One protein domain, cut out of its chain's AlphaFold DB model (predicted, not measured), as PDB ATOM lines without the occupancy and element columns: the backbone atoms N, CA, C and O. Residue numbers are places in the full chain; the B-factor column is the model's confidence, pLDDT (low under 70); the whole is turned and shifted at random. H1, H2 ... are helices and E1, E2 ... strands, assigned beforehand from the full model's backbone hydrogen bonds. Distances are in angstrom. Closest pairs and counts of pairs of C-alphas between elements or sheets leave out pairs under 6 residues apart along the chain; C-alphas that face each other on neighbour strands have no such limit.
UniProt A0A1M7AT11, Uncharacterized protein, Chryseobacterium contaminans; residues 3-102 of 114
ATOM      1  N   MET A   3      78.105 -71.780  -6.321       57.41
ATOM      2  CA  MET A   3      78.492 -70.398  -6.585       57.41
ATOM      3  C   MET A   3      78.494 -69.654  -5.255       57.41
ATOM      4  O   MET A   3      77.450 -69.504  -4.621       57.41
ATOM      5  N   ALA A   4      79.676 -69.222  -4.826       55.91
ATOM      6  CA  ALA A   4      79.847 -68.339  -3.684       55.91
ATOM      7  C   ALA A   4      80.309 -66.981  -4.213       55.91
ATOM      8  O   ALA A   4      81.332 -66.896  -4.890       55.91
ATOM      9  N   ALA A   5      79.538 -65.936  -3.926       58.88
ATOM     10  CA  ALA A   5      79.891 -64.563  -4.242       58.88
ATOM     11  C   ALA A   5      79.931 -63.774  -2.932       58.88
ATOM     12  O   ALA A   5      78.948 -63.696  -2.200       58.88
ATOM     13  N   THR A   6      81.095 -63.210  -2.630       60.78
ATOM     14  CA  THR A   6      81.302 -62.361  -1.456       60.78
ATOM     15  C   THR A   6      81.584 -60.948  -1.929       60.78
ATOM     16  O   THR A   6      82.377 -60.757  -2.852       60.78
ATOM     17  N   GLY A   7      80.930 -59.959  -1.323       60.41
ATOM     18  CA  GLY A   7      81.160 -58.566  -1.667       60.41
ATOM     19  C   GLY A   7      80.683 -57.608  -0.586       60.41
ATOM     20  O   GLY A   7      79.720 -57.867   0.132       60.41
ATOM     21  N   LYS A   8      81.336 -56.447  -0.507       64.62
ATOM     22  CA  LYS A   8      80.781 -55.304   0.221       64.62
ATOM     23  C   LYS A   8      79.643 -54.739  -0.625       64.62
ATOM     24  O   LYS A   8      79.876 -54.272  -1.739       64.62
ATOM     25  N   ILE A   9      78.418 -54.835  -0.125       67.12
ATOM     26  CA  ILE A   9      77.215 -54.362  -0.812       67.12
ATOM     27  C   ILE A   9      76.509 -53.375   0.112       67.12
ATOM     28  O   ILE A   9      76.369 -53.638   1.305       67.12
ATOM     29  N   ASP A  10      76.056 -52.251  -0.450       70.12
ATOM     30  CA  ASP A  10      75.249 -51.272   0.283       70.12
ATOM     31  C   ASP A  10      74.005 -51.950   0.882       70.12
ATOM     32  O   ASP A  10      73.313 -52.675   0.157       70.12
ATOM     33  N   PRO A  11      73.651 -51.696   2.154       69.25
ATOM     34  CA  PRO A  11      72.512 -52.346   2.803       69.25
ATOM     35  C   PRO A  11      71.195 -52.244   2.017       69.25
ATOM     36  O   PRO A  11      70.446 -53.216   1.939       69.25
ATOM     37  N   GLU A  12      70.939 -51.110   1.359       72.44
ATOM     38  CA  GLU A  12      69.757 -50.920   0.504       72.44
ATOM     39  C   GLU A  12      69.727 -51.892  -0.684       72.44
ATOM     40  O   GLU A  12      68.680 -52.433  -1.036       72.44
ATOM     41  N   LYS A  13      70.886 -52.172  -1.290       78.94
ATOM     42  CA  LYS A  13      70.991 -53.147  -2.383       78.94
ATOM     43  C   LYS A  13      70.773 -54.569  -1.876       78.94
ATOM     44  O   LYS A  13      70.156 -55.359  -2.584       78.94
ATOM     45  N   VAL A  14      71.233 -54.888  -0.663       80.88
ATOM     46  CA  VAL A  14      70.956 -56.187  -0.027       80.88
ATOM     47  C   VAL A  14      69.453 -56.366   0.180       80.88
ATOM     48  O   VAL A  14      68.913 -57.399  -0.207       80.88
ATOM     49  N   GLN A  15      68.768 -55.343   0.700       81.31
ATOM     50  CA  GLN A  15      67.318 -55.384   0.895       81.31
ATOM     51  C   GLN A  15      66.569 -55.576  -0.430       81.31
ATOM     52  O   GLN A  15      65.704 -56.441  -0.516       81.31
ATOM     53  N   ASN A  16      66.961 -54.862  -1.490       84.38
ATOM     54  CA  ASN A  16      66.358 -55.032  -2.816       84.38
ATOM     55  C   ASN A  16      66.499 -56.469  -3.351       84.38
ATOM     56  O   ASN A  16      65.580 -56.984  -3.989       84.38
ATOM     57  N   ILE A  17      67.638 -57.124  -3.097       85.44
ATOM     58  CA  ILE A  17      67.857 -58.524  -3.488       85.44
ATOM     59  C   ILE A  17      66.956 -59.453  -2.670       85.44
ATOM     60  O   ILE A  17      66.338 -60.346  -3.249       85.44
ATOM     61  N   ILE A  18      66.856 -59.244  -1.355       86.69
ATOM     62  CA  ILE A  18      65.967 -60.026  -0.484       86.69
ATOM     63  C   ILE A  18      64.519 -59.894  -0.968       86.69
ATOM     64  O   ILE A  18      63.880 -60.909  -1.228       86.69
ATOM     65  N   ASP A  19      64.036 -58.672  -1.196       87.25
ATOM     66  CA  ASP A  19      62.671 -58.413  -1.668       87.25
ATOM     67  C   ASP A  19      62.397 -59.076  -3.025       87.25
ATOM     68  O   ASP A  19      61.319 -59.631  -3.256       87.25
ATOM     69  N   TYR A  20      63.372 -59.036  -3.937       89.62
ATOM     70  CA  TYR A  20      63.272 -59.697  -5.234       89.62
ATOM     71  C   TYR A  20      63.173 -61.222  -5.092       89.62
ATOM     72  O   TYR A  20      62.306 -61.841  -5.714       89.62
ATOM     73  N   LEU A  21      64.027 -61.836  -4.268       86.81
ATOM     74  CA  LEU A  21      64.023 -63.282  -4.032       86.81
ATOM     75  C   LEU A  21      62.743 -63.734  -3.320       86.81
ATOM     76  O   LEU A  21      62.156 -64.738  -3.720       86.81
ATOM     77  N   THR A  22      62.265 -62.966  -2.339       89.50
ATOM     78  CA  THR A  22      61.001 -63.223  -1.640       89.50
ATOM     79  C   THR A  22      59.810 -63.190  -2.594       89.50
ATOM     80  O   THR A  22      58.972 -64.089  -2.556       89.50
ATOM     81  N   LYS A  23      59.751 -62.207  -3.505       91.56
ATOM     82  CA  LYS A  23      58.698 -62.132  -4.536       91.56
ATOM     83  C   LYS A  23      58.781 -63.255  -5.568       91.56
ATOM     84  O   LYS A  23      57.752 -63.673  -6.087       91.56
ATOM     85  N   THR A  24      59.993 -63.687  -5.910       92.31
ATOM     86  CA  THR A  24      60.228 -64.700  -6.953       92.31
ATOM     87  C   THR A  24      59.939 -66.111  -6.453       92.31
ATOM     88  O   THR A  24      59.444 -66.940  -7.213       92.31
ATOM     89  N   TYR A  25      60.265 -66.387  -5.191       88.38
ATOM     90  CA  TYR A  25      60.134 -67.709  -4.596       88.38
ATOM     91  C   TYR A  25      59.084 -67.692  -3.481       88.38
ATOM     92  O   TYR A  25      57.909 -67.936  -3.732       88.38
ATOM     93  N   GLN A  26      59.512 -67.421  -2.251       88.31
ATOM     94  CA  GLN A  26      58.682 -67.335  -1.051       88.31
ATOM     95  C   GLN A  26      59.480 -66.641   0.057       88.31
ATOM     96  O   GLN A  26      60.664 -66.346  -0.122       88.31
ATOM     97  N   GLU A  27      58.861 -66.419   1.214       88.69
ATOM     98  CA  GLU A  27      59.559 -65.887   2.387       88.69
ATOM     99  C   GLU A  27      60.753 -66.777   2.789       88.69
ATOM    100  O   GLU A  27      60.606 -68.004   2.877       88.69
ATOM    101  N   PRO A  28      61.946 -66.198   3.026       91.12
ATOM    102  CA  PRO A  28      63.088 -66.955   3.509       91.12
ATOM    103  C   PRO A  28      62.877 -67.408   4.953       91.12
ATOM    104  O   PRO A  28      62.223 -66.750   5.761       91.12
ATOM    105  N   THR A  29      63.558 -68.487   5.326       88.81
ATOM    106  CA  THR A  29      63.841 -68.740   6.741       88.81
ATOM    107  C   THR A  29      64.899 -67.749   7.211       88.81
ATOM    108  O   THR A  29      65.948 -67.621   6.576       88.81
ATOM    109  N   VAL A  30      64.625 -67.055   8.316       86.44
ATOM    110  CA  VAL A  30      65.520 -66.040   8.880       86.44
ATOM    111  C   VAL A  30      66.105 -66.530  10.198       86.44
ATOM    112  O   VAL A  30      65.373 -66.768  11.156       86.44
ATOM    113  N   GLU A  31      67.431 -66.626  10.272       83.44
ATOM    114  CA  GLU A  31      68.151 -66.898  11.518       83.44
ATOM    115  C   GLU A  31      69.024 -65.710  11.916       83.44
ATOM    116  O   GLU A  31      69.734 -65.125  11.101       83.44
ATOM    117  N   THR A  32      69.012 -65.369  13.204       80.00
ATOM    118  CA  THR A  32      69.925 -64.371  13.773       80.00
ATOM    119  C   THR A  32      70.932 -65.068  14.672       80.00
ATOM    120  O   THR A  32      70.557 -65.671  15.677       80.00
ATOM    121  N   LYS A  33      72.221 -64.956  14.344       75.75
ATOM    122  CA  LYS A  33      73.313 -65.502  15.157       75.75
ATOM    123  C   LYS A  33      74.091 -64.357  15.778       75.75
ATOM    124  O   LYS A  33      74.639 -63.507  15.073       75.75
ATOM    125  N   LYS A  34      74.124 -64.338  17.109       71.94
ATOM    126  CA  LYS A  34      74.902 -63.379  17.891       71.94
ATOM    127  C   LYS A  34      76.215 -64.031  18.302       71.94
ATOM    128  O   LYS A  34      76.219 -65.108  18.888       71.94
ATOM    129  N   SER A  35      77.312 -63.362  17.991       68.56
ATOM    130  CA  SER A  35      78.652 -63.658  18.488       68.56
ATOM    131  C   SER A  35      79.126 -62.501  19.366       68.56
ATOM    132  O   SER A  35      78.475 -61.459  19.425       68.56
ATOM    133  N   PHE A  36      80.265 -62.673  20.040       61.56
ATOM    134  CA  PHE A  36      80.800 -61.676  20.972       61.56
ATOM    135  C   PHE A  36      81.004 -60.285  20.336       61.56
ATOM    136  O   PHE A  36      80.826 -59.277  21.010       61.56
ATOM    137  N   LEU A  37      81.331 -60.226  19.038       62.72
ATOM    138  CA  LEU A  37      81.654 -58.978  18.327       62.72
ATOM    139  C   LEU A  37      80.684 -58.643  17.182       62.72
ATOM    140  O   LEU A  37      80.618 -57.495  16.740       62.72
ATOM    141  N   PHE A  38      79.908 -59.620  16.708       68.50
ATOM    142  CA  PHE A  38      79.083 -59.480  15.508       68.50
ATOM    143  C   PHE A  38      77.705 -60.106  15.696       68.50
ATOM    144  O   PHE A  38      77.571 -61.199  16.247       68.50
ATOM    145  N   THR A  39      76.682 -59.450  15.164       72.81
ATOM    146  CA  THR A  39      75.379 -60.056  14.887       72.81
ATOM    147  C   THR A  39      75.295 -60.342  13.396       72.81
ATOM    148  O   THR A  39      75.498 -59.450  12.581       72.81
ATOM    149  N   THR A  40      75.001 -61.582  13.034       80.06
ATOM    150  CA  THR A  40      74.786 -61.983  11.639       80.06
ATOM    151  C   THR A  40      73.335 -62.376  11.423       80.06
ATOM    152  O   THR A  40      72.732 -63.025  12.283       80.06
ATOM    153  N   TYR A  41      72.795 -62.000  10.271       81.94
ATOM    154  CA  TYR A  41      71.451 -62.335   9.822       81.94
ATOM    155  C   TYR A  41      71.560 -63.228   8.592       81.94
ATOM    156  O   TYR A  41      72.286 -62.906   7.652       81.94
ATOM    157  N   HIS A  42      70.863 -64.358   8.625       87.38
ATOM    158  CA  HIS A  42      70.919 -65.412   7.620       87.38
ATOM    159  C   HIS A  42      69.540 -65.549   6.995       87.38
ATOM    160  O   HIS A  42      68.604 -65.959   7.675       87.38
ATOM    161  N   TYR A  43      69.418 -65.222   5.715       86.56
ATOM    162  CA  TYR A  43      68.194 -65.364   4.929       86.56
ATOM    163  C   TYR A  43      68.352 -66.565   4.011       86.56
ATOM    164  O   TYR A  43      69.223 -66.554   3.142       86.56
ATOM    165  N   THR A  44      67.546 -67.604   4.209       88.44
ATOM    166  CA  THR A  44      67.705 -68.884   3.510       88.44
ATOM    167  C   THR A  44      66.443 -69.250   2.735       88.44
ATOM    168  O   THR A  44      65.371 -69.395   3.319       88.44
ATOM    169  N   TRP A  45      66.587 -69.478   1.431       88.12
ATOM    170  CA  TRP A  45      65.569 -70.077   0.570       88.12
ATOM    171  C   TRP A  45      65.965 -71.511   0.248       88.12
ATOM    172  O   TRP A  45      66.999 -71.759  -0.378       88.12
ATOM    173  N   ILE A  46      65.123 -72.456   0.653       87.44
ATOM    174  CA  ILE A  46      65.252 -73.861   0.277       87.44
ATOM    175  C   ILE A  46      64.286 -74.103  -0.880       87.44
ATOM    176  O   ILE A  46      63.073 -74.044  -0.693       87.44
ATOM    177  N   LEU A  47      64.837 -74.337  -2.069       86.62
ATOM    178  CA  LEU A  47      64.094 -74.684  -3.276       86.62
ATOM    179  C   LEU A  47      64.280 -76.178  -3.578       86.62
ATOM    180  O   LEU A  47      65.119 -76.863  -2.978       86.62
ATOM    181  N   ASP A  48      63.515 -76.696  -4.535       84.19
ATOM    182  CA  ASP A  48      63.560 -78.118  -4.884       84.19
ATOM    183  C   ASP A  48      64.926 -78.559  -5.422       84.19
ATOM    184  O   ASP A  48      65.381 -79.666  -5.123       84.19
ATOM    185  N   ASP A  49      65.605 -77.688  -6.172       82.44
ATOM    186  CA  ASP A  49      66.851 -77.978  -6.885       82.44
ATOM    187  C   ASP A  49      68.103 -77.342  -6.251       82.44
ATOM    188  O   ASP A  49      69.237 -77.775  -6.511       82.44
ATOM    189  N   ARG A  50      67.928 -76.315  -5.415       82.06
ATOM    190  CA  ARG A  50      69.020 -75.523  -4.844       82.06
ATOM    191  C   ARG A  50      68.639 -74.865  -3.526       82.06
ATOM    192  O   ARG A  50      67.475 -74.693  -3.190       82.06
ATOM    193  N   LEU A  51      69.662 -74.420  -2.826       84.94
ATOM    194  CA  LEU A  51      69.570 -73.533  -1.692       84.94
ATOM    195  C   LEU A  51      70.174 -72.180  -2.081       84.94
ATOM    196  O   LEU A  51      71.248 -72.132  -2.690       84.94
ATOM    197  N   ILE A  52      69.513 -71.093  -1.683       84.56
ATOM    198  CA  ILE A  52      70.054 -69.730  -1.735       84.56
ATOM    199  C   ILE A  52      70.172 -69.202  -0.303       84.56
ATOM    200  O   ILE A  52      69.207 -69.284   0.451       84.56
ATOM    201  N   GLN A  53      71.329 -68.658   0.076       84.69
ATOM    202  CA  GLN A  53      71.529 -68.033   1.383       84.69
ATOM    203  C   GLN A  53      72.192 -66.667   1.239       84.69
ATOM    204  O   GLN A  53      73.213 -66.538   0.568       84.69
ATOM    205  N   ILE A  54      71.626 -65.660   1.900       83.88
ATOM    206  CA  ILE A  54      72.250 -64.351   2.085       83.88
ATOM    207  C   ILE A  54      72.623 -64.212   3.553       83.88
ATOM    208  O   ILE A  54      71.765 -64.341   4.425       83.88
ATOM    209  N   VAL A  55      73.895 -63.935   3.824       82.38
ATOM    210  CA  VAL A  55      74.400 -63.687   5.177       82.38
ATOM    211  C   VAL A  55      74.900 -62.258   5.250       82.38
ATOM    212  O   VAL A  55      75.821 -61.900   4.523       82.38
ATOM    213  N   THR A  56      74.309 -61.445   6.121       77.88
ATOM    214  CA  THR A  56      74.752 -60.066   6.363       77.88
ATOM    215  C   THR A  56      75.211 -59.899   7.807       77.88
ATOM    216  O   THR A  56      74.565 -60.383   8.741       77.88
ATOM    217  N   GLY A  57      76.367 -59.265   7.994       76.75
ATOM    218  CA  GLY A  57      76.965 -59.013   9.301       76.75
ATOM    219  C   GLY A  57      76.821 -57.556   9.729       76.75
ATOM    220  O   GLY A  57      77.175 -56.645   8.985       76.75
ATOM    221  N   LYS A  58      76.365 -57.337  10.965       67.81
ATOM    222  CA  LYS A  58      76.430 -56.045  11.657       67.81
ATOM    223  C   LYS A  58      77.278 -56.176  12.922       67.81
ATOM    224  O   LYS A  58      77.053 -57.063  13.747       67.81
ATOM    225  N   LYS A  59      78.238 -55.273  13.103       64.31
ATOM    226  CA  LYS A  59      79.024 -55.177  14.339       64.31
ATOM    227  C   LYS A  59      78.136 -54.739  15.516       64.31
ATOM    228  O   LYS A  59      77.214 -53.943  15.334       64.31
ATOM    229  N   LEU A  60      78.392 -55.267  16.715       60.25
ATOM    230  CA  LEU A  60      77.770 -54.767  17.948       60.25
ATOM    231  C   LEU A  60      78.422 -53.433  18.356       60.25
ATOM    232  O   LEU A  60      79.643 -53.308  18.293       60.25
ATOM    233  N   GLU A  61      77.621 -52.436  18.750       54.66
ATOM    234  CA  GLU A  61      78.134 -51.124  19.176       54.66
ATOM    235  C   GLU A  61      79.022 -51.240  20.429       54.66
ATOM    236  O   GLU A  61      78.717 -51.980  21.367       54.66
ATOM    237  N   GLU A  62      80.126 -50.482  20.439       53.25
ATOM    238  CA  GLU A  62      81.230 -50.543  21.413       53.25
ATOM    239  C   GLU A  62      80.832 -50.327  22.880       53.25
ATOM    240  O   GLU A  62      81.605 -50.662  23.780       53.25
ATOM    241  N   GLN A  63      79.634 -49.800  23.150       51.44
ATOM    242  CA  GLN A  63      79.213 -49.403  24.497       51.44
ATOM    243  C   GLN A  63      79.260 -50.554  25.523       51.44
ATOM    244  O   GLN A  63      79.386 -50.293  26.716       51.44
ATOM    245  N   ASN A  64      79.260 -51.816  25.074       47.44
ATOM    246  CA  ASN A  64      79.331 -52.997  25.944       47.44
ATOM    247  C   ASN A  64      80.725 -53.654  26.054       47.44
ATOM    248  O   ASN A  64      80.881 -54.613  26.806       47.44
ATOM    249  N   LEU A  65      81.741 -53.180  25.322       50.19
ATOM    250  CA  LEU A  65      83.048 -53.852  25.191       50.19
ATOM    251  C   LEU A  65      84.153 -53.240  26.081       50.19
ATOM    252  O   LEU A  65      85.184 -53.870  26.317       50.19
ATOM    253  N   ASN A  66      83.921 -52.051  26.649       49.88
ATOM    254  CA  ASN A  66      84.931 -51.284  27.395       49.88
ATOM    255  C   ASN A  66      85.407 -51.915  28.716       49.88
ATOM    256  O   ASN A  66      86.444 -51.505  29.236       49.88
ATOM    257  N   HIS A  67      84.699 -52.913  29.252       51.47
ATOM    258  CA  HIS A  67      85.034 -53.526  30.543       51.47
ATOM    259  C   HIS A  67      85.855 -54.823  30.460       51.47
ATOM    260  O   HIS A  67      86.303 -55.302  31.499       51.47
ATOM    261  N   ILE A  68      86.051 -55.410  29.270       54.72
ATOM    262  CA  ILE A  68      86.530 -56.807  29.147       54.72
ATOM    263  C   ILE A  68      87.800 -56.946  28.279       54.72
ATOM    264  O   ILE A  68      88.423 -58.003  28.265       54.72
ATOM    265  N   ILE A  69      88.237 -55.895  27.578       53.88
ATOM    266  CA  ILE A  69      89.212 -56.025  26.483       53.88
ATOM    267  C   ILE A  69      90.533 -55.308  26.791       53.88
ATOM    268  O   ILE A  69      90.536 -54.167  27.259       53.88
ATOM    269  N   SER A  70      91.659 -55.971  26.502       66.88
ATOM    270  CA  SER A  70      93.004 -55.419  26.696       66.88
ATOM    271  C   SER A  70      93.310 -54.276  25.714       66.88
ATOM    272  O   SER A  70      92.797 -54.239  24.599       66.88
ATOM    273  N   GLU A  71      94.197 -53.346  26.085       65.06
ATOM    274  CA  GLU A  71      94.597 -52.210  25.225       65.06
ATOM    275  C   GLU A  71      95.209 -52.635  23.874       65.06
ATOM    276  O   GLU A  71      95.126 -51.907  22.884       65.06
ATOM    277  N   LYS A  72      95.807 -53.830  23.806       66.31
ATOM    278  CA  LYS A  72      96.339 -54.401  22.561       66.31
ATOM    279  C   LYS A  72      95.213 -54.808  21.609       66.31
ATOM    280  O   LYS A  72      95.275 -54.504  20.419       66.31
ATOM    281  N   ASP A  73      94.183 -55.446  22.150       57.81
ATOM    282  CA  ASP A  73      93.015 -55.882  21.390       57.81
ATOM    283  C   ASP A  73      92.173 -54.675  20.958       57.81
ATOM    284  O   ASP A  73      91.678 -54.652  19.838       57.81
ATOM    285  N   LYS A  74      92.103 -53.612  21.777       62.66
ATOM    286  CA  LYS A  74      91.491 -52.330  21.383       62.66
ATOM    287  C   LYS A  74      92.152 -51.725  20.144       62.66
ATOM    288  O   LYS A  74      91.450 -51.271  19.249       62.66
ATOM    289  N   LYS A  75      93.487 -51.751  20.050       63.38
ATOM    290  CA  LYS A  75      94.206 -51.249  18.863       63.38
ATOM    291  C   LYS A  75      93.963 -52.099  17.616       63.38
ATOM    292  O   LYS A  75      93.766 -51.537  16.546       63.38
ATOM    293  N   GLN A  76      93.928 -53.427  17.750       56.91
ATOM    294  CA  GLN A  76      93.553 -54.308  16.636       56.91
ATOM    295  C   GLN A  76      92.100 -54.091  16.199       56.91
ATOM    296  O   GLN A  76      91.820 -54.055  15.005       56.91
ATOM    297  N   ILE A  77      91.184 -53.895  17.149       56.12
ATOM    298  CA  ILE A  77      89.783 -53.573  16.868       56.12
ATOM    299  C   ILE A  77      89.682 -52.228  16.138       56.12
ATOM    300  O   ILE A  77      88.984 -52.167  15.135       56.12
ATOM    301  N   GLN A  78      90.434 -51.204  16.553       59.06
ATOM    302  CA  GLN A  78      90.490 -49.898  15.882       59.06
ATOM    303  C   GLN A  78      91.085 -49.954  14.466       59.06
ATOM    304  O   GLN A  78      90.652 -49.222  13.574       59.06
ATOM    305  N   GLU A  79      92.071 -50.821  14.226       55.75
ATOM    306  CA  GLU A  79      92.601 -51.057  12.877       55.75
ATOM    307  C   GLU A  79      91.587 -51.773  11.975       55.75
ATOM    308  O   GLU A  79      91.468 -51.417  10.805       55.75
ATOM    309  N   ILE A  80      90.804 -52.711  12.519       51.53
ATOM    310  CA  ILE A  80      89.701 -53.384  11.809       51.53
ATOM    311  C   ILE A  80      88.493 -52.436  11.621       51.53
ATOM    312  O   ILE A  80      87.777 -52.520  10.625       51.53
ATOM    313  N   GLU A  81      88.266 -51.499  12.547       50.41
ATOM    314  CA  GLU A  81      87.178 -50.506  12.523       50.41
ATOM    315  C   GLU A  81      87.294 -49.479  11.406       50.41
ATOM    316  O   GLU A  81      86.265 -49.008  10.918       50.41
ATOM    317  N   LYS A  82      88.516 -49.151  10.968       48.88
ATOM    318  CA  LYS A  82      88.738 -48.206   9.864       48.88
ATOM    319  C   LYS A  82      88.030 -48.610   8.567       48.88
ATOM    320  O   LYS A  82      87.725 -47.732   7.766       48.88
ATOM    321  N   ASP A  83      87.729 -49.895   8.391       44.97
ATOM    322  CA  ASP A  83      87.144 -50.436   7.163       44.97
ATOM    323  C   ASP A  83      85.619 -50.625   7.195       44.97
ATOM    324  O   ASP A  83      85.049 -51.021   6.174       44.97
ATOM    325  N   ASN A  84      84.952 -50.327   8.324       46.22
ATOM    326  CA  ASN A  84      83.486 -50.263   8.466       46.22
ATOM    327  C   ASN A  84      82.733 -51.401   7.730       46.22
ATOM    328  O   ASN A  84      81.803 -51.181   6.951       46.22
ATOM    329  N   LEU A  85      83.193 -52.640   7.924       48.28
ATOM    330  CA  LEU A  85      82.801 -53.793   7.112       48.28
ATOM    331  C   LEU A  85      81.402 -54.309   7.472       48.28
ATOM    332  O   LEU A  85      81.252 -55.260   8.237       48.28
ATOM    333  N   ALA A  86      80.368 -53.711   6.883       57.91
ATOM    334  CA  ALA A  86      79.125 -54.427   6.617       57.91
ATOM    335  C   ALA A  86      79.380 -55.370   5.431       57.91
ATOM    336  O   ALA A  86      79.315 -54.972   4.267       57.91
ATOM    337  N   GLU A  87      79.766 -56.610   5.724       64.19
ATOM    338  CA  GLU A  87      79.989 -57.622   4.696       64.19
ATOM    339  C   GLU A  87      78.709 -58.426   4.470       64.19
ATOM    340  O   GLU A  87      78.009 -58.806   5.416       64.19
ATOM    341  N   THR A  88      78.378 -58.640   3.197       67.88
ATOM    342  CA  THR A  88      77.256 -59.483   2.799       67.88
ATOM    343  C   THR A  88      77.751 -60.566   1.859       67.88
ATOM    344  O   THR A  88      78.425 -60.309   0.861       67.88
ATOM    345  N   HIS A  89      77.385 -61.799   2.168       71.81
ATOM    346  CA  HIS A  89      77.742 -62.963   1.382       71.81
ATOM    347  C   HIS A  89      76.485 -63.548   0.745       71.81
ATOM    348  O   HIS A  89      75.478 -63.741   1.428       71.81
ATOM    349  N   LEU A  90      76.553 -63.844  -0.553       76.44
ATOM    350  CA  LEU A  90      75.523 -64.567  -1.292       76.44
ATOM    351  C   LEU A  90      76.043 -65.955  -1.662       76.44
ATOM    352  O   LEU A  90      77.064 -66.110  -2.337       76.44
ATOM    353  N   TYR A  91      75.278 -66.965  -1.279       73.62
ATOM    354  CA  TYR A  91      75.572 -68.361  -1.543       73.62
ATOM    355  C   TYR A  91      74.446 -68.994  -2.348       73.62
ATOM    356  O   TYR A  91      73.275 -68.891  -1.989       73.62
ATOM    357  N   ILE A  92      74.811 -69.688  -3.426       76.44
ATOM    358  CA  ILE A  92      73.894 -70.508  -4.217       76.44
ATOM    359  C   ILE A  92      74.506 -71.901  -4.337       76.44
ATOM    360  O   ILE A  92      75.552 -72.095  -4.963       76.44
ATOM    361  N   CYS A  93      73.845 -72.888  -3.738       75.38
ATOM    362  CA  CYS A  93      74.303 -74.270  -3.719       75.38
ATOM    363  C   CYS A  93      73.234 -75.188  -4.305       75.38
ATOM    364  O   CYS A  93      72.105 -75.216  -3.831       75.38
ATOM    365  N   SER A  94      73.571 -75.970  -5.330       76.88
ATOM    366  CA  SER A  94      72.665 -77.020  -5.812       76.88
ATOM    367  C   SER A  94      72.477 -78.105  -4.745       76.88
ATOM    368  O   SER A  94      73.443 -78.515  -4.099       76.88
ATOM    369  N   LYS A  95      71.245 -78.603  -4.595       74.12
ATOM    370  CA  LYS A  95      70.842 -79.544  -3.537       74.12
ATOM    371  C   LYS A  95      71.702 -80.809  -3.494       74.12
ATOM    372  O   LYS A  95      72.073 -81.251  -2.415       74.12
ATOM    373  N   THR A  96      72.134 -81.309  -4.654       73.62
ATOM    374  CA  THR A  96      73.047 -82.462  -4.783       73.62
ATOM    375  C   THR A  96      74.365 -82.287  -4.016       73.62
ATOM    376  O   THR A  96      74.974 -83.270  -3.606       73.62
ATOM    377  N   TYR A  97      74.814 -81.043  -3.819       68.62
ATOM    378  CA  TYR A  97      76.048 -80.712  -3.101       68.62
ATOM    379  C   TYR A  97      75.795 -80.305  -1.646       68.62
ATOM    380  O   TYR A  97      76.708 -80.400  -0.830       68.62
ATOM    381  N   VAL A  98      74.572 -79.890  -1.299       66.00
ATOM    382  CA  VAL A  98      74.203 -79.511   0.075       66.00
ATOM    383  C   VAL A  98      74.412 -80.691   1.023       66.00
ATOM    384  O   VAL A  98      75.116 -80.542   2.018       66.00
ATOM    385  N   ASP A  99      73.905 -81.875   0.672       65.94
ATOM    386  CA  ASP A  99      74.017 -83.075   1.516       65.94
ATOM    387  C   ASP A  99      75.467 -83.555   1.686       65.94
ATOM    388  O   ASP A  99      75.821 -84.159   2.697       65.94
ATOM    389  N   GLN A 100      76.336 -83.267   0.713       64.31
ATOM    390  CA  GLN A 100      77.753 -83.639   0.768       64.31
ATOM    391  C   GLN A 100      78.579 -82.696   1.648       64.31
ATOM    392  O   GLN A 100      79.595 -83.115   2.208       64.31
ATOM    393  N   LEU A 101      78.157 -81.432   1.742       65.50
ATOM    394  CA  LEU A 101      78.860 -80.368   2.452       65.50
ATOM    395  C   LEU A 101      78.344 -80.206   3.891       65.50
ATOM    396  O   LEU A 101      79.125 -79.918   4.796       65.50
ATOM    397  N   LYS A 102      77.053 -80.449   4.142       59.47
ATOM    398  CA  LYS A 102      76.436 -80.305   5.466       59.47
ATOM    399  C   LYS A 102      77.182 -81.134   6.527       59.47
ATOM    400  O   LYS A 102      77.372 -82.337   6.381       59.47
TER     401      LYS A 102
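Overview. This is residues 3 to 102 of the 114 residues of an uncharacterized protein of Chryseobacterium contaminans (UniProt A0A1M7AT11). A twisted sheet of five strands makes the body, with the helix H1 over one face and running along the strands. The small helix H2 lies off one end of the sheet, on the long excursion between E4 and E5, and the short H3 follows E5 at the opposite end. The 100 printed residues hold three named helices and five named strands, in the order E1 H1 E2 E3 E4 H2 E5 H3; the sheet's order is E1, E5, E4, E3, E2, all antiparallel, and the class is mixed, helices and strands. The whole is loose, with a radius of gyration of the C-alphas of 16.5 A, and elongated, spanning 50 by 31 by 20 A.

Along the chain. Find C-alpha 3 at (78.492, -70.398, -6.585), where E1, residues 3 to 8, begins. Look next at E5, residues 87 to 94, 23.2 A long; E4, residues 50 to 59, 29.7 A; E3, residues 38 to 46, 25.1 A; and E2, residues 29 to 34, 16.6 A. H1, residues 11 to 24, starts with C-alpha 11 at (72.512, -52.346, 2.803) and is 20.0 A long. H2 is residues 71 to 81, 14.8 A. H3, residues 95 to 101, ends with C-alpha 101 at (78.860, -80.368, 2.452).

Arrangement. Start at inner strand E4, which has E5 on one side, with N 53 and O 91 at 2.8 A, and E3 on the other, with N 43 and O 54 at 2.8 A. E2, E3 and E4 are a meander, each strand the antiparallel neighbour of the one before; E2 and E3 form a hairpin, as do E3 and E4. At the edges, E2 pairs with E3 through N 31 and O 42, 2.9 A, and E1 with E5 through N 5 and O 90, 2.9 A. H1 is on the sheet at a height of 10.4 A, making two layers, helix on one face of a sheet. It is over E5 and E4, and only just over E3, with 3 C-alphas falling on it; on the local plane it stands at 24 degrees to E4. Its closest C-alphas to E5 are those of Val 14 and Thr 88, 7.7 A. H3 only grazes the sheet; the C-alphas of Arg 50 and Lys 95 are 4.6 A apart. H2 is not on the sheet, and is apart from H1 and H3. In H1 and H2 every O i to N i+4 pair is within hydrogen-bond range; in H3 1 of 3 is, beside 3 of 4 O i to N i+3 pairs.

Size, cuts and confidence. The C-alphas farthest apart are those of Asp 48 and Glu 71, 50.4 A. The printed part has no cut. The link from E4 to H2, 11 residues, is long; the other links are tight. Mean pLDDT of the printed part is 71.0; residues 3 to 9, 11, 35 to 38, 58 to 88 and 97 to 102 are under 70.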